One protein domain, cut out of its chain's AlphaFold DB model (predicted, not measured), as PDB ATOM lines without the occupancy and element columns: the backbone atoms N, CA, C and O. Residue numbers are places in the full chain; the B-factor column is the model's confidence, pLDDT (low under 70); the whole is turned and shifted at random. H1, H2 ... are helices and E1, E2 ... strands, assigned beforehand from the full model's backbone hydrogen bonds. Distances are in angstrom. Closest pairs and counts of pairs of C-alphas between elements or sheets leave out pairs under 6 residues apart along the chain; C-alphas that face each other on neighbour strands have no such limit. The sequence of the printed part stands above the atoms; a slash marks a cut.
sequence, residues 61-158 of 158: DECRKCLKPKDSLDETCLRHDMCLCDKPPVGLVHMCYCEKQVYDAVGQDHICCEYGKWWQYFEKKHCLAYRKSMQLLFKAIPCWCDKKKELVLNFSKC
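Overview. This is residues 61 to 158 of the 158 residues of the protein "uncharacterized protein LOC106158211" of Lingula unguis (UniProt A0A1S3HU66). H2, H3 and H4 make a flat zigzag, H1 beyond H2 and the E1-E2 hairpin beside H3; residues 117 to 122 stick out. The 98 printed residues, with four named helices then two antiparallel strands, are mostly helix. It is only just compact, close to loose: radius of gyration of the C-alphas 15.0 A, spans 47 by 31 by 17 A.

Arrangement. E1, residues 143 to 145, and E2, 150 to 152, form a hairpin; N 143 and O 152 are 2.9 A apart. H3, residues 92 to 107, touches H2, 72 to 84; the closest C-alphas, 98 and 83, are 5.7 A apart. H4, residues 118 to 138, touches H3 with residues 131 to 138 alone. H1, residues 61 to 66, is near H2. Of H4's O i to N i+4 pairs, 15 of 17 are within hydrogen-bond range.

Along the chain. H1 begins at C-alpha 61, (-61.109, -47.154, 0.888); H4, 30.2 A long, ends at C-alpha 138, (-36.620, -38.577, 1.378).

Size, cuts and confidence. The printed part has no cut; pLDDT is under 70 at residues 86 to 91, 141, 142 and 158.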
ATOM      1  N   ASP A  61     -60.177 -46.543  -0.062       92.06
ATOM      2  CA  ASP A  61     -61.109 -47.154   0.888       92.06
ATOM      3  C   ASP A  61     -61.445 -48.610   0.539       92.06
ATOM      4  O   ASP A  61     -61.619 -49.434   1.439       92.06
ATOM      5  N   GLU A  62     -61.517 -48.948  -0.748       88.69
ATOM      6  CA  GLU A  62     -61.678 -50.333  -1.207       88.69
ATOM      7  C   GLU A  62     -60.445 -51.168  -0.864       88.69
ATOM      8  O   GLU A  62     -60.568 -52.222  -0.236       88.69
ATOM      9  N   CYS A  63     -59.253 -50.648  -1.155       86.62
ATOM     10  CA  CYS A  63     -57.996 -51.285  -0.779       86.62
ATOM     11  C   CYS A  63     -57.855 -51.441   0.743       86.62
ATOM     12  O   CYS A  63     -57.458 -52.503   1.219       86.62
ATOM     13  N   ARG A  64     -58.283 -50.443   1.532       89.19
ATOM     14  CA  ARG A  64     -58.308 -50.518   3.002       89.19
ATOM     15  C   ARG A  64     -59.229 -51.628   3.513       89.19
ATOM     16  O   ARG A  64     -58.922 -52.259   4.524       89.19
ATOM     17  N   LYS A  65     -60.371 -51.859   2.855       89.88
ATOM     18  CA  LYS A  65     -61.297 -52.953   3.200       89.88
ATOM     19  C   LYS A  65     -60.725 -54.321   2.829       89.88
ATOM     20  O   LYS A  65     -60.928 -55.268   3.580       89.88
ATOM     21  N   CYS A  66     -60.021 -54.405   1.702       84.31
ATOM     22  CA  CYS A  66     -59.343 -55.613   1.230       84.31
ATOM     23  C   CYS A  66     -58.199 -56.022   2.173       84.31
ATOM     24  O   CYS A  66     -58.131 -57.166   2.617       84.31
ATOM     25  N   LEU A  67     -57.334 -55.070   2.537       84.62
ATOM     26  CA  LEU A  67     -56.214 -55.286   3.444       84.62
ATOM     27  C   LEU A  67     -56.030 -54.066   4.345       84.62
ATOM     28  O   LEU A  67     -55.469 -53.036   3.965       84.62
ATOM     29  N   LYS A  68     -56.503 -54.195   5.582       88.38
ATOM     30  CA  LYS A  68     -56.463 -53.104   6.550       88.38
ATOM     31  C   LYS A  68     -55.010 -52.728   6.885       88.38
ATOM     32  O   LYS A  68     -54.244 -53.613   7.272       88.38
ATOM     33  N   PRO A  69     -54.632 -51.442   6.809       89.31
ATOM     34  CA  PRO A  69     -53.338 -50.982   7.284       89.31
ATOM     35  C   PRO A  69     -53.170 -51.222   8.780       89.31
ATOM     36  O   PRO A  69     -54.123 -51.133   9.563       89.31
ATOM     37  N   LYS A  70     -51.938 -51.519   9.174       89.00
ATOM     38  CA  LYS A  70     -51.560 -51.761  10.564       89.00
ATOM     39  C   LYS A  70     -51.757 -50.522  11.449       89.00
ATOM     40  O   LYS A  70     -52.175 -50.658  12.598       89.00
ATOM     41  N   ASP A  71     -51.434 -49.343  10.926       91.25
ATOM     42  CA  ASP A  71     -51.434 -48.048  11.618       91.25
ATOM     43  C   ASP A  71     -51.421 -46.882  10.603       91.25
ATOM     44  O   ASP A  71     -51.509 -47.099   9.393       91.25
ATOM     45  N   SER A  72     -51.321 -45.639  11.088       92.62
ATOM     46  CA  SER A  72     -51.214 -44.422  10.266       92.62
ATOM     47  C   SER A  72     -50.011 -44.387   9.320       92.62
ATOM     48  O   SER A  72     -50.107 -43.793   8.241       92.62
ATOM     49  N   LEU A  73     -48.885 -45.004   9.686       90.44
ATOM     50  CA  LEU A  73     -47.708 -45.075   8.821       90.44
ATOM     51  C   LEU A  73     -47.977 -46.011   7.642       90.44
ATOM     52  O   LEU A  73     -47.732 -45.649   6.494       90.44
ATOM     53  N   ASP A  74     -48.574 -47.161   7.925       89.69
ATOM     54  CA  ASP A  74     -48.979 -48.136   6.916       89.69
ATOM     55  C   ASP A  74     -50.096 -47.595   5.997       89.69
ATOM     56  O   ASP A  74     -50.064 -47.776   4.781       89.69
ATOM     57  N   GLU A  75     -51.048 -46.832   6.541       91.62
ATOM     58  CA  GLU A  75     -52.085 -46.127   5.765       91.62
ATOM     59  C   GLU A  75     -51.483 -45.057   4.837       91.62
ATOM     60  O   GLU A  75     -51.957 -44.866   3.716       91.62
ATOM     61  N   THR A  76     -50.414 -44.380   5.267       90.88
ATOM     62  CA  THR A  76     -49.676 -43.434   4.413       90.88
ATOM     63  C   THR A  76     -49.061 -44.158   3.214       90.88
ATOM     64  O   THR A  76     -49.140 -43.673   2.087       90.88
ATOM     65  N   CYS A  77     -48.499 -45.348   3.440       87.19
ATOM     66  CA  CYS A  77     -47.944 -46.186   2.382       87.19
ATOM     67  C   CYS A  77     -49.014 -46.714   1.416       87.19
ATOM     68  O   CYS A  77     -48.749 -46.766   0.219       87.19
ATOM     69  N   LEU A  78     -50.212 -47.061   1.895       88.00
ATOM     70  CA  LEU A  78     -51.352 -47.390   1.029       88.00
ATOM     71  C   LEU A  78     -51.716 -46.203   0.122       88.00
ATOM     72  O   LEU A  78     -51.866 -46.354  -1.086       88.00
ATOM     73  N   ARG A  79     -51.847 -45.000   0.688       89.38
ATOM     74  CA  ARG A  79     -52.206 -43.798  -0.088       89.38
ATOM     75  C   ARG A  79     -51.161 -43.443  -1.134       89.38
ATOM     76  O   ARG A  79     -51.526 -43.006  -2.219       89.38
ATOM     77  N   HIS A  80     -49.885 -43.634  -0.811       87.44
ATOM     78  CA  HIS A  80     -48.784 -43.445  -1.753       87.44
ATOM     79  C   HIS A  80     -48.911 -44.354  -2.968       87.44
ATOM     80  O   HIS A  80     -48.861 -43.867  -4.092       87.44
ATOM     81  N   ASP A  81     -49.172 -45.638  -2.744       82.75
ATOM     82  CA  ASP A  81     -49.347 -46.608  -3.824       82.75
ATOM     83  C   ASP A  81     -50.498 -46.237  -4.742       82.75
ATOM     84  O   ASP A  81     -50.353 -46.233  -5.962       82.75
ATOM     85  N   MET A  82     -51.626 -45.860  -4.141       83.44
ATOM     86  CA  MET A  82     -52.801 -45.429  -4.887       83.44
ATOM     87  C   MET A  82     -52.573 -44.089  -5.597       83.44
ATOM     88  O   MET A  82     -53.111 -43.877  -6.674       83.44
ATOM     89  N   CYS A  83     -51.738 -43.198  -5.060       83.94
ATOM     90  CA  CYS A  83     -51.331 -41.979  -5.762       83.94
ATOM     91  C   CYS A  83     -50.482 -42.312  -6.998       83.94
ATOM     92  O   CYS A  83     -50.681 -41.757  -8.075       83.94
ATOM     93  N   LEU A  84     -49.560 -43.270  -6.876       79.25
ATOM     94  CA  LEU A  84     -48.729 -43.732  -7.991       79.25
ATOM     95  C   LEU A  84     -49.522 -44.504  -9.060       79.25
ATOM     96  O   LEU A  84     -49.028 -44.678 -10.174       79.25
ATOM     97  N   CYS A  85     -50.730 -44.959  -8.725       75.75
ATOM     98  CA  CYS A  85     -51.651 -45.643  -9.623       75.75
ATOM     99  C   CYS A  85     -52.360 -44.733 -10.632       75.75
ATOM    100  O   CYS A  85     -52.838 -45.252 -11.645       75.75
ATOM    101  N   ASP A  86     -52.434 -43.420 -10.388       63.66
ATOM    102  CA  ASP A  86     -53.140 -42.493 -11.277       63.66
ATOM    103  C   ASP A  86     -52.581 -42.574 -12.712       63.66
ATOM    104  O   ASP A  86     -51.405 -42.308 -12.978       63.66
ATOM    105  N   LYS A  87     -53.449 -42.987 -13.647       54.88
ATOM    106  CA  LYS A  87     -53.192 -43.071 -15.093       54.88
ATOM    107  C   LYS A  87     -53.641 -41.767 -15.773       54.88
ATOM    108  O   LYS A  87     -54.688 -41.235 -15.406       54.88
ATOM    109  N   PRO A  88     -52.948 -41.281 -16.821       49.59
ATOM    110  CA  PRO A  88     -51.789 -41.877 -17.506       49.59
ATOM    111  C   PRO A  88     -50.500 -41.690 -16.688       49.59
ATOM    112  O   PRO A  88     -50.555 -40.946 -15.721       49.59
ATOM    113  N   PRO A  89     -49.350 -42.320 -17.024       48.84
ATOM    114  CA  PRO A  89     -48.104 -42.125 -16.277       48.84
ATOM    115  C   PRO A  89     -47.730 -40.644 -16.288       48.84
ATOM    116  O   PRO A  89     -47.157 -40.125 -17.247       48.84
ATOM    117  N   VAL A  90     -48.112 -39.935 -15.239       55.59
ATOM    118  CA  VAL A  90     -47.834 -38.519 -15.128       55.59
ATOM    119  C   VAL A  90     -46.387 -38.443 -14.648       55.59
ATOM    120  O   VAL A  90     -46.003 -39.139 -13.712       55.59
ATOM    121  N   GLY A  91     -45.550 -37.712 -15.386       68.88
ATOM    122  CA  GLY A  91     -44.091 -37.802 -15.314       68.88
ATOM    123  C   GLY A  91     -43.465 -37.470 -13.954       68.88
ATOM    124  O   GLY A  91     -44.097 -37.489 -12.904       68.88
ATOM    125  N   LEU A  92     -42.177 -37.120 -13.968       72.06
ATOM    126  CA  LEU A  92     -41.383 -36.855 -12.759       72.06
ATOM    127  C   LEU A  92     -42.111 -35.992 -11.708       72.06
ATOM    128  O   LEU A  92     -41.994 -36.264 -10.520       72.06
ATOM    129  N   VAL A  93     -42.913 -35.017 -12.142       75.19
ATOM    130  CA  VAL A  93     -43.710 -34.125 -11.285       75.19
ATOM    131  C   VAL A  93     -44.735 -34.864 -10.413       75.19
ATOM    132  O   VAL A  93     -44.836 -34.563  -9.228       75.19
ATOM    133  N   HIS A  94     -45.466 -35.849 -10.938       78.38
ATOM    134  CA  HIS A  94     -46.487 -36.566 -10.158       78.38
ATOM    135  C   HIS A  94     -45.889 -37.582  -9.207       78.38
ATOM    136  O   HIS A  94     -46.293 -37.654  -8.052       78.38
ATOM    137  N   MET A  95     -44.841 -38.285  -9.641       77.69
ATOM    138  CA  MET A  95     -44.042 -39.082  -8.710       77.69
ATOM    139  C   MET A  95     -43.534 -38.199  -7.563       77.69
ATOM    140  O   MET A  95     -43.661 -38.572  -6.403       77.69
ATOM    141  N   CYS A  96     -43.044 -36.990  -7.857       78.06
ATOM    142  CA  CYS A  96     -42.639 -36.044  -6.817       78.06
ATOM    143  C   CYS A  96     -43.800 -35.627  -5.912       78.06
ATOM    144  O   CYS A  96     -43.600 -35.511  -4.707       78.06
ATOM    145  N   TYR A  97     -44.993 -35.419  -6.465       81.25
ATOM    146  CA  TYR A  97     -46.190 -35.098  -5.696       81.25
ATOM    147  C   TYR A  97     -46.564 -36.224  -4.721       81.25
ATOM    148  O   TYR A  97     -46.706 -35.968  -3.526       81.25
ATOM    149  N   CYS A  98     -46.637 -37.473  -5.189       82.88
ATOM    150  CA  CYS A  98     -46.935 -38.625  -4.335       82.88
ATOM    151  C   CYS A  98     -45.870 -38.816  -3.245       82.88
ATOM    152  O   CYS A  98     -46.193 -38.975  -2.069       82.88
ATOM    153  N   GLU A  99     -44.590 -38.728  -3.609       82.81
ATOM    154  CA  GLU A  99     -43.465 -38.832  -2.670       82.81
ATOM    155  C   GLU A  99     -43.477 -37.690  -1.634       82.81
ATOM    156  O   GLU A  99     -43.186 -37.910  -0.456       82.81
ATOM    157  N   LYS A 100     -43.883 -36.476  -2.035       81.56
ATOM    158  CA  LYS A 100     -44.043 -35.334  -1.125       81.56
ATOM    159  C   LYS A 100     -45.124 -35.592  -0.082       81.56
ATOM    160  O   LYS A 100     -44.901 -35.296   1.088       81.56
ATOM    161  N   GLN A 101     -46.269 -36.150  -0.482       85.62
ATOM    162  CA  GLN A 101     -47.340 -36.463   0.467       85.62
ATOM    163  C   GLN A 101     -46.856 -37.410   1.565       85.62
ATOM    164  O   GLN A 101     -47.156 -37.195   2.738       85.62
ATOM    165  N   VAL A 102     -46.062 -38.420   1.198       86.81
ATOM    166  CA  VAL A 102     -45.456 -39.326   2.175       86.81
ATOM    167  C   VAL A 102     -44.480 -38.576   3.062       86.81
ATOM    168  O   VAL A 102     -44.578 -38.704   4.278       86.81
ATOM    169  N   TYR A 103     -43.569 -37.784   2.486       85.56
ATOM    170  CA  TYR A 103     -42.604 -36.991   3.250       85.56
ATOM    171  C   TYR A 103     -43.283 -36.098   4.298       85.56
ATOM    172  O   TYR A 103     -42.886 -36.110   5.466       85.56
ATOM    173  N   ASP A 104     -44.324 -35.369   3.895       86.62
ATOM    174  CA  ASP A 104     -45.075 -34.473   4.769       86.62
ATOM    175  C   ASP A 104     -45.820 -35.275   5.853       86.62
ATOM    176  O   ASP A 104     -45.740 -34.927   7.032       86.62
ATOM    177  N   ALA A 105     -46.465 -36.393   5.497       88.50
ATOM    178  CA  ALA A 105     -47.175 -37.263   6.439       88.50
ATOM    179  C   ALA A 105     -46.236 -37.892   7.479       88.50
ATOM    180  O   ALA A 105     -46.471 -37.779   8.683       88.50
ATOM    181  N   VAL A 106     -45.105 -38.474   7.057       86.94
ATOM    182  CA  VAL A 106     -44.102 -39.004   7.997       86.94
ATOM    183  C   VAL A 106     -43.411 -37.896   8.790       86.94
ATOM    184  O   VAL A 106     -42.770 -38.170   9.804       86.94
ATOM    185  N   GLY A 107     -43.510 -36.639   8.360       84.94
ATOM    186  CA  GLY A 107     -43.078 -35.458   9.100       84.94
ATOM    187  C   GLY A 107     -43.945 -35.147  10.322       84.94
ATOM    188  O   GLY A 107     -43.419 -34.630  11.304       84.94
ATOM    189  N   GLN A 108     -45.225 -35.517  10.310       86.38
ATOM    190  CA  GLN A 108     -46.201 -35.112  11.324       86.38
ATOM    191  C   GLN A 108     -45.999 -35.811  12.678       86.38
ATOM    192  O   GLN A 108     -45.665 -36.993  12.759       86.38
ATOM    193  N   ASP A 109     -46.250 -35.086  13.770       80.62
ATOM    194  CA  ASP A 109     -46.055 -35.591  15.139       80.62
ATOM    195  C   ASP A 109     -47.032 -36.699  15.538       80.62
ATOM    196  O   ASP A 109     -46.731 -37.474  16.443       80.62
ATOM    197  N   HIS A 110     -48.173 -36.798  14.853       82.56
ATOM    198  CA  HIS A 110     -49.220 -37.762  15.176       82.56
ATOM    199  C   HIS A 110     -49.050 -39.133  14.501       82.56
ATOM    200  O   HIS A 110     -49.822 -40.049  14.786       82.56
ATOM    201  N   ILE A 111     -48.060 -39.309  13.621       84.44
ATOM    202  CA  ILE A 111     -47.805 -40.617  13.013       84.44
ATOM    203  C   ILE A 111     -47.217 -41.571  14.064       84.44
ATOM    204  O   ILE A 111     -46.338 -41.180  14.842       84.44
ATOM    205  N   CYS A 112     -47.698 -42.818  14.098       88.62
ATOM    206  CA  CYS A 112     -47.409 -43.814  15.146       88.62
ATOM    207  C   CYS A 112     -48.015 -43.519  16.538       88.62
ATOM    208  O   CYS A 112     -47.624 -44.161  17.524       88.62
ATOM    209  N   CYS A 113     -48.924 -42.545  16.679       88.69
ATOM    210  CA  CYS A 113     -49.519 -42.201  17.978       88.69
ATOM    211  C   CYS A 113     -50.533 -43.224  18.504       88.69
ATOM    212  O   CYS A 113     -50.864 -43.185  19.689       88.69
ATOM    213  N   GLU A 114     -50.987 -44.165  17.676       90.38
ATOM    214  CA  GLU A 114     -51.901 -45.238  18.081       90.38
ATOM    215  C   GLU A 114     -51.273 -46.153  19.142       90.38
ATOM    216  O   GLU A 114     -51.978 -46.757  19.954       90.38
ATOM    217  N   TYR A 115     -49.939 -46.198  19.192       88.56
ATOM    218  CA  TYR A 115     -49.158 -46.906  20.202       88.56
ATOM    219  C   TYR A 115     -48.962 -46.057  21.467       88.56
ATOM    220  O   TYR A 115     -47.844 -45.744  21.887       88.56
ATOM    221  N   GLY A 116     -50.073 -45.631  22.069       84.88
ATOM    222  CA  GLY A 116     -50.077 -44.807  23.283       84.88
ATOM    223  C   GLY A 116     -49.876 -45.595  24.581       84.88
ATOM    224  O   GLY A 116     -49.573 -45.008  25.618       84.88
ATOM    225  N   LYS A 117     -50.052 -46.921  24.546       92.25
ATOM    226  CA  LYS A 117     -50.071 -47.770  25.743       92.25
ATOM    227  C   LYS A 117     -48.685 -48.347  26.035       92.25
ATOM    228  O   LYS A 117     -47.937 -48.662  25.115       92.25
ATOM    229  N   TRP A 118     -48.348 -48.526  27.313       89.88
ATOM    230  CA  TRP A 118     -47.000 -48.948  27.730       89.88
ATOM    231  C   TRP A 118     -46.594 -50.326  27.188       89.88
ATOM    232  O   TRP A 118     -45.431 -50.535  26.861       89.88
ATOM    233  N   TRP A 119     -47.548 -51.249  27.032       92.12
ATOM    234  CA  TRP A 119     -47.282 -52.575  26.468       92.12
ATOM    235  C   TRP A 119     -47.028 -52.556  24.956       92.12
ATOM    236  O   TRP A 119     -46.484 -53.521  24.440       92.12
ATOM    237  N   GLN A 120     -47.369 -51.464  24.260       93.31
ATOM    238  CA  GLN A 120     -47.127 -51.284  22.820       93.31
ATOM    239  C   GLN A 120     -45.776 -50.604  22.535       93.31
ATOM    240  O   GLN A 120     -45.575 -49.954  21.504       93.31
ATOM    241  N   TYR A 121     -44.855 -50.656  23.501       90.88
ATOM    242  CA  TYR A 121     -43.584 -49.945  23.433       90.88
ATOM    243  C   TYR A 121     -42.738 -50.377  22.228       90.88
ATOM    244  O   TYR A 121     -42.154 -49.526  21.550       90.88
ATOM    245  N   PHE A 122     -42.682 -51.680  21.942       92.62
ATOM    246  CA  PHE A 122     -41.892 -52.211  20.833       92.62
ATOM    247  C   PHE A 122     -42.493 -51.836  19.477       92.62
ATOM    248  O   PHE A 122     -41.756 -51.430  18.581       92.62
ATOM    249  N   GLU A 123     -43.817 -51.873  19.339       91.44
ATOM    250  CA  GLU A 123     -44.530 -51.445  18.136       91.44
ATOM    251  C   GLU A 123     -44.305 -49.959  17.871       91.44
ATOM    252  O   GLU A 123     -43.949 -49.582  16.753       91.44
ATOM    253  N   LYS A 124     -44.392 -49.126  18.917       91.75
ATOM    254  CA  LYS A 124     -44.068 -47.701  18.820       91.75
ATOM    255  C   LYS A 124     -42.635 -47.485  18.349       91.75
ATOM    256  O   LYS A 124     -42.397 -46.686  17.446       91.75
ATOM    257  N   LYS A 125     -41.666 -48.184  18.949       90.94
ATOM    258  CA  LYS A 125     -40.250 -48.081  18.566       90.94
ATOM    259  C   LYS A 125     -40.021 -48.512  17.123       90.94
ATOM    260  O   LYS A 125     -39.295 -47.820  16.416       90.94
ATOM    261  N   HIS A 126     -40.649 -49.601  16.690       90.00
ATOM    262  CA  HIS A 126     -40.541 -50.094  15.323       90.00
ATOM    263  C   HIS A 126     -41.133 -49.099  14.314       90.00
ATOM    264  O   HIS A 126     -40.456 -48.735  13.356       90.00
ATOM    265  N   CYS A 127     -42.333 -48.571  14.582       90.38
ATOM    266  CA  CYS A 127     -42.975 -47.549  13.752       90.38
ATOM    267  C   CYS A 127     -42.124 -46.274  13.650       90.38
ATOM    268  O   CYS A 127     -41.836 -45.792  12.557       90.38
ATOM    269  N   LEU A 128     -41.631 -45.761  14.784       90.69
ATOM    270  CA  LEU A 128     -40.771 -44.574  14.812       90.69
ATOM    271  C   LEU A 128     -39.431 -44.797  14.098       90.69
ATOM    272  O   LEU A 128     -38.933 -43.883  13.437       90.69
ATOM    273  N   ALA A 129     -38.840 -45.988  14.220       89.44
ATOM    274  CA  ALA A 129     -37.621 -46.339  13.501       89.44
ATOM    275  C   ALA A 129     -37.864 -46.351  11.985       89.44
ATOM    276  O   ALA A 129     -37.093 -45.742  11.245       89.44
ATOM    277  N   TYR A 130     -38.965 -46.960  11.537       87.94
ATOM    278  CA  TYR A 130     -39.338 -46.992  10.125       87.94
ATOM    279  C   TYR A 130     -39.613 -45.592   9.568       87.94
ATOM    280  O   TYR A 130     -39.004 -45.187   8.577       87.94
ATOM    281  N   ARG A 131     -40.437 -44.804  10.273       87.62
ATOM    282  CA  ARG A 131     -40.706 -43.387   9.983       87.62
ATOM    283  C   ARG A 131     -39.405 -42.603   9.795       87.62
ATOM    284  O   ARG A 131     -39.253 -41.878   8.813       87.62
ATOM    285  N   LYS A 132     -38.447 -42.755  10.717       87.06
ATOM    286  CA  LYS A 132     -37.151 -42.063  10.653       87.06
ATOM    287  C   LYS A 132     -36.331 -42.494   9.435       87.06
ATOM    288  O   LYS A 132     -35.722 -41.640   8.790       87.06
ATOM    289  N   SER A 133     -36.327 -43.785   9.104       84.69
ATOM    290  CA  SER A 133     -35.670 -44.298   7.897       84.69
ATOM    291  C   SER A 133     -36.288 -43.706   6.631       84.69
ATOM    292  O   SER A 133     -35.551 -43.202   5.787       84.69
ATOM    293  N   MET A 134     -37.621 -43.665   6.526       82.69
ATOM    294  CA  MET A 134     -38.314 -43.024   5.401       82.69
ATOM    295  C   MET A 134     -37.922 -41.551   5.271       82.69
ATOM    296  O   MET A 134     -37.490 -41.122   4.204       82.69
ATOM    297  N   GLN A 135     -37.981 -40.782   6.363       80.81
ATOM    298  CA  GLN A 135     -37.561 -39.377   6.364       80.81
ATOM    299  C   GLN A 135     -36.116 -39.186   5.886       80.81
ATOM    300  O   GLN A 135     -35.829 -38.231   5.163       80.81
ATOM    301  N   LEU A 136     -35.194 -40.063   6.302       81.31
ATOM    302  CA  LEU A 136     -33.798 -40.013   5.869       81.31
ATOM    303  C   LEU A 136     -33.684 -40.237   4.358       81.31
ATOM    304  O   LEU A 136     -32.982 -39.492   3.682       81.31
ATOM    305  N   LEU A 137     -34.401 -41.226   3.832       77.19
ATOM    306  CA  LEU A 137     -34.393 -41.547   2.410       77.19
ATOM    307  C   LEU A 137     -34.951 -40.385   1.587       77.19
ATOM    308  O   LEU A 137     -34.309 -39.967   0.631       77.19
ATOM    309  N   PHE A 138     -36.052 -39.766   2.022       75.12
ATOM    310  CA  PHE A 138     -36.620 -38.577   1.378       75.12
ATOM    311  C   PHE A 138     -35.687 -37.360   1.338       75.12
ATOM    312  O   PHE A 138     -35.792 -36.531   0.432       75.12
ATOM    313  N   LYS A 139     -34.718 -37.261   2.258       70.50
ATOM    314  CA  LYS A 139     -33.691 -36.204   2.235       70.50
ATOM    315  C   LYS A 139     -32.639 -36.371   1.133       70.50
ATOM    316  O   LYS A 139     -31.841 -35.453   0.945       70.50
ATOM    317  N   ALA A 140     -32.614 -37.499   0.431       70.38
ATOM    318  CA  ALA A 140     -31.661 -37.776  -0.642       70.38
ATOM    319  C   ALA A 140     -32.321 -37.878  -2.029       70.38
ATOM    320  O   ALA A 140     -31.642 -38.195  -3.002       70.38
ATOM    321  N   ILE A 141     -33.635 -37.642  -2.126       69.00
ATOM    322  CA  ILE A 141     -34.396 -37.868  -3.358       69.00
ATOM    323  C   ILE A 141     -34.602 -36.546  -4.089       69.00
ATOM    324  O   ILE A 141     -35.249 -35.654  -3.533       69.00
ATOM    325  N   PRO A 142     -34.122 -36.420  -5.338       69.56
ATOM    326  CA  PRO A 142     -34.421 -35.252  -6.137       69.56
ATOM    327  C   PRO A 142     -35.926 -35.171  -6.387       69.56
ATOM    328  O   PRO A 142     -36.562 -36.172  -6.720       69.56
ATOM    329  N   CYS A 143     -36.494 -33.979  -6.228       75.12
ATOM    330  CA  CYS A 143     -37.917 -33.754  -6.428       75.12
ATOM    331  C   CYS A 143     -38.204 -32.408  -7.090       75.12
ATOM    332  O   CYS A 143     -37.417 -31.470  -6.988       75.12
ATOM    333  N   TRP A 144     -39.341 -32.311  -7.775       77.69
ATOM    334  CA  TRP A 144     -39.842 -31.050  -8.302       77.69
ATOM    335  C   TRP A 144     -40.398 -30.188  -7.168       77.69
ATOM    336  O   TRP A 144     -41.217 -30.653  -6.375       77.69
ATOM    337  N   CYS A 145     -39.955 -28.934  -7.090       76.56
ATOM    338  CA  CYS A 145     -40.436 -27.975  -6.111       76.56
ATOM    339  C   CYS A 145     -41.300 -26.889  -6.753       76.56
ATOM    340  O   CYS A 145     -40.770 -25.972  -7.381       76.56
ATOM    341  N   ASP A 146     -42.613 -26.916  -6.517       71.25
ATOM    342  CA  ASP A 146     -43.558 -25.977  -7.143       71.25
ATOM    343  C   ASP A 146     -43.281 -24.508  -6.809       71.25
ATOM    344  O   ASP A 146     -43.381 -23.643  -7.679       71.25
ATOM    345  N   LYS A 147     -42.865 -24.217  -5.568       77.81
ATOM    346  CA  LYS A 147     -42.527 -22.848  -5.139       77.81
ATOM    347  C   LYS A 147     -41.358 -22.258  -5.928       77.81
ATOM    348  O   LYS A 147     -41.325 -21.054  -6.154       77.81
ATOM    349  N   LYS A 148     -40.397 -23.100  -6.315       80.81
ATOM    350  CA  LYS A 148     -39.172 -22.696  -7.018       80.81
ATOM    351  C   LYS A 148     -39.221 -22.974  -8.522       80.81
ATOM    352  O   LYS A 148     -38.408 -22.431  -9.254       80.81
ATOM    353  N   LYS A 149     -40.186 -23.785  -8.972       81.69
ATOM    354  CA  LYS A 149     -40.321 -24.288 -10.346       81.69
ATOM    355  C   LYS A 149     -39.036 -24.951 -10.861       81.69
ATOM    356  O   LYS A 149     -38.646 -24.749 -12.007       81.69
ATOM    357  N   GLU A 150     -38.373 -25.728 -10.004       83.38
ATOM    358  CA  GLU A 150     -37.123 -26.425 -10.329       83.38
ATOM    359  C   GLU A 150     -37.030 -27.791  -9.636       83.38
ATOM    360  O   GLU A 150     -37.749 -28.068  -8.670       83.38
ATOM    361  N   LEU A 151     -36.101 -28.633 -10.102       76.06
ATOM    362  CA  LEU A 151     -35.702 -29.844  -9.388       76.06
ATOM    363  C   LEU A 151     -34.761 -29.482  -8.236       76.06
ATOM    364  O   LEU A 151     -33.662 -28.974  -8.451       76.06
ATOM    365  N   VAL A 152     -35.167 -29.794  -7.012       79.00
ATOM    366  CA  VAL A 152     -34.331 -29.674  -5.818       79.00
ATOM    367  C   VAL A 152     -33.774 -31.037  -5.432       79.00
ATOM    368  O   VAL A 152     -34.400 -32.069  -5.649       79.00
ATOM    369  N   LEU A 153     -32.600 -31.043  -4.803       71.31
ATOM    370  CA  LEU A 153     -31.932 -32.280  -4.379       71.31
ATOM    371  C   LEU A 153     -32.701 -33.061  -3.301       71.31
ATOM    372  O   LEU A 153     -32.421 -34.242  -3.122       71.31
ATOM    373  N   ASN A 154     -33.605 -32.406  -2.558       75.69
ATOM    374  CA  ASN A 154     -34.492 -33.056  -1.593       75.69
ATOM    375  C   ASN A 154     -35.693 -32.204  -1.170       75.69
ATOM    376  O   ASN A 154     -35.665 -30.978  -1.287       75.69
ATOM    377  N   PHE A 155     -36.704 -32.865  -0.596       72.62
ATOM    378  CA  PHE A 155     -37.963 -32.240  -0.176       72.62
ATOM    379  C   PHE A 155     -37.809 -31.131   0.868       72.62
ATOM    380  O   PHE A 155     -38.579 -30.183   0.827       72.62
ATOM    381  N   SER A 156     -36.802 -31.185   1.750       74.38
ATOM    382  CA  SER A 156     -36.567 -30.125   2.754       74.38
ATOM    383  C   SER A 156     -36.072 -28.799   2.171       74.38
ATOM    384  O   SER A 156     -36.030 -27.790   2.870       74.38
ATOM    385  N   LYS A 157     -35.644 -28.800   0.903       72.94
ATOM    386  CA  LYS A 157     -35.252 -27.594   0.161       72.94
ATOM    387  C   LYS A 157     -36.404 -27.016  -0.661       72.94
ATOM    388  O   LYS A 157     -36.194 -25.995  -1.326       72.94
ATOM    389  N   CYS A 158     -37.563 -27.664  -0.623       69.50
ATOM    390  CA  CYS A 158     -38.844 -27.118  -1.028       69.50
ATOM    391  C   CYS A 158     -39.616 -26.635   0.221       69.50
ATOM    392  O   CYS A 158     -40.451 -25.717   0.077       69.50
TER     393      CYS A 158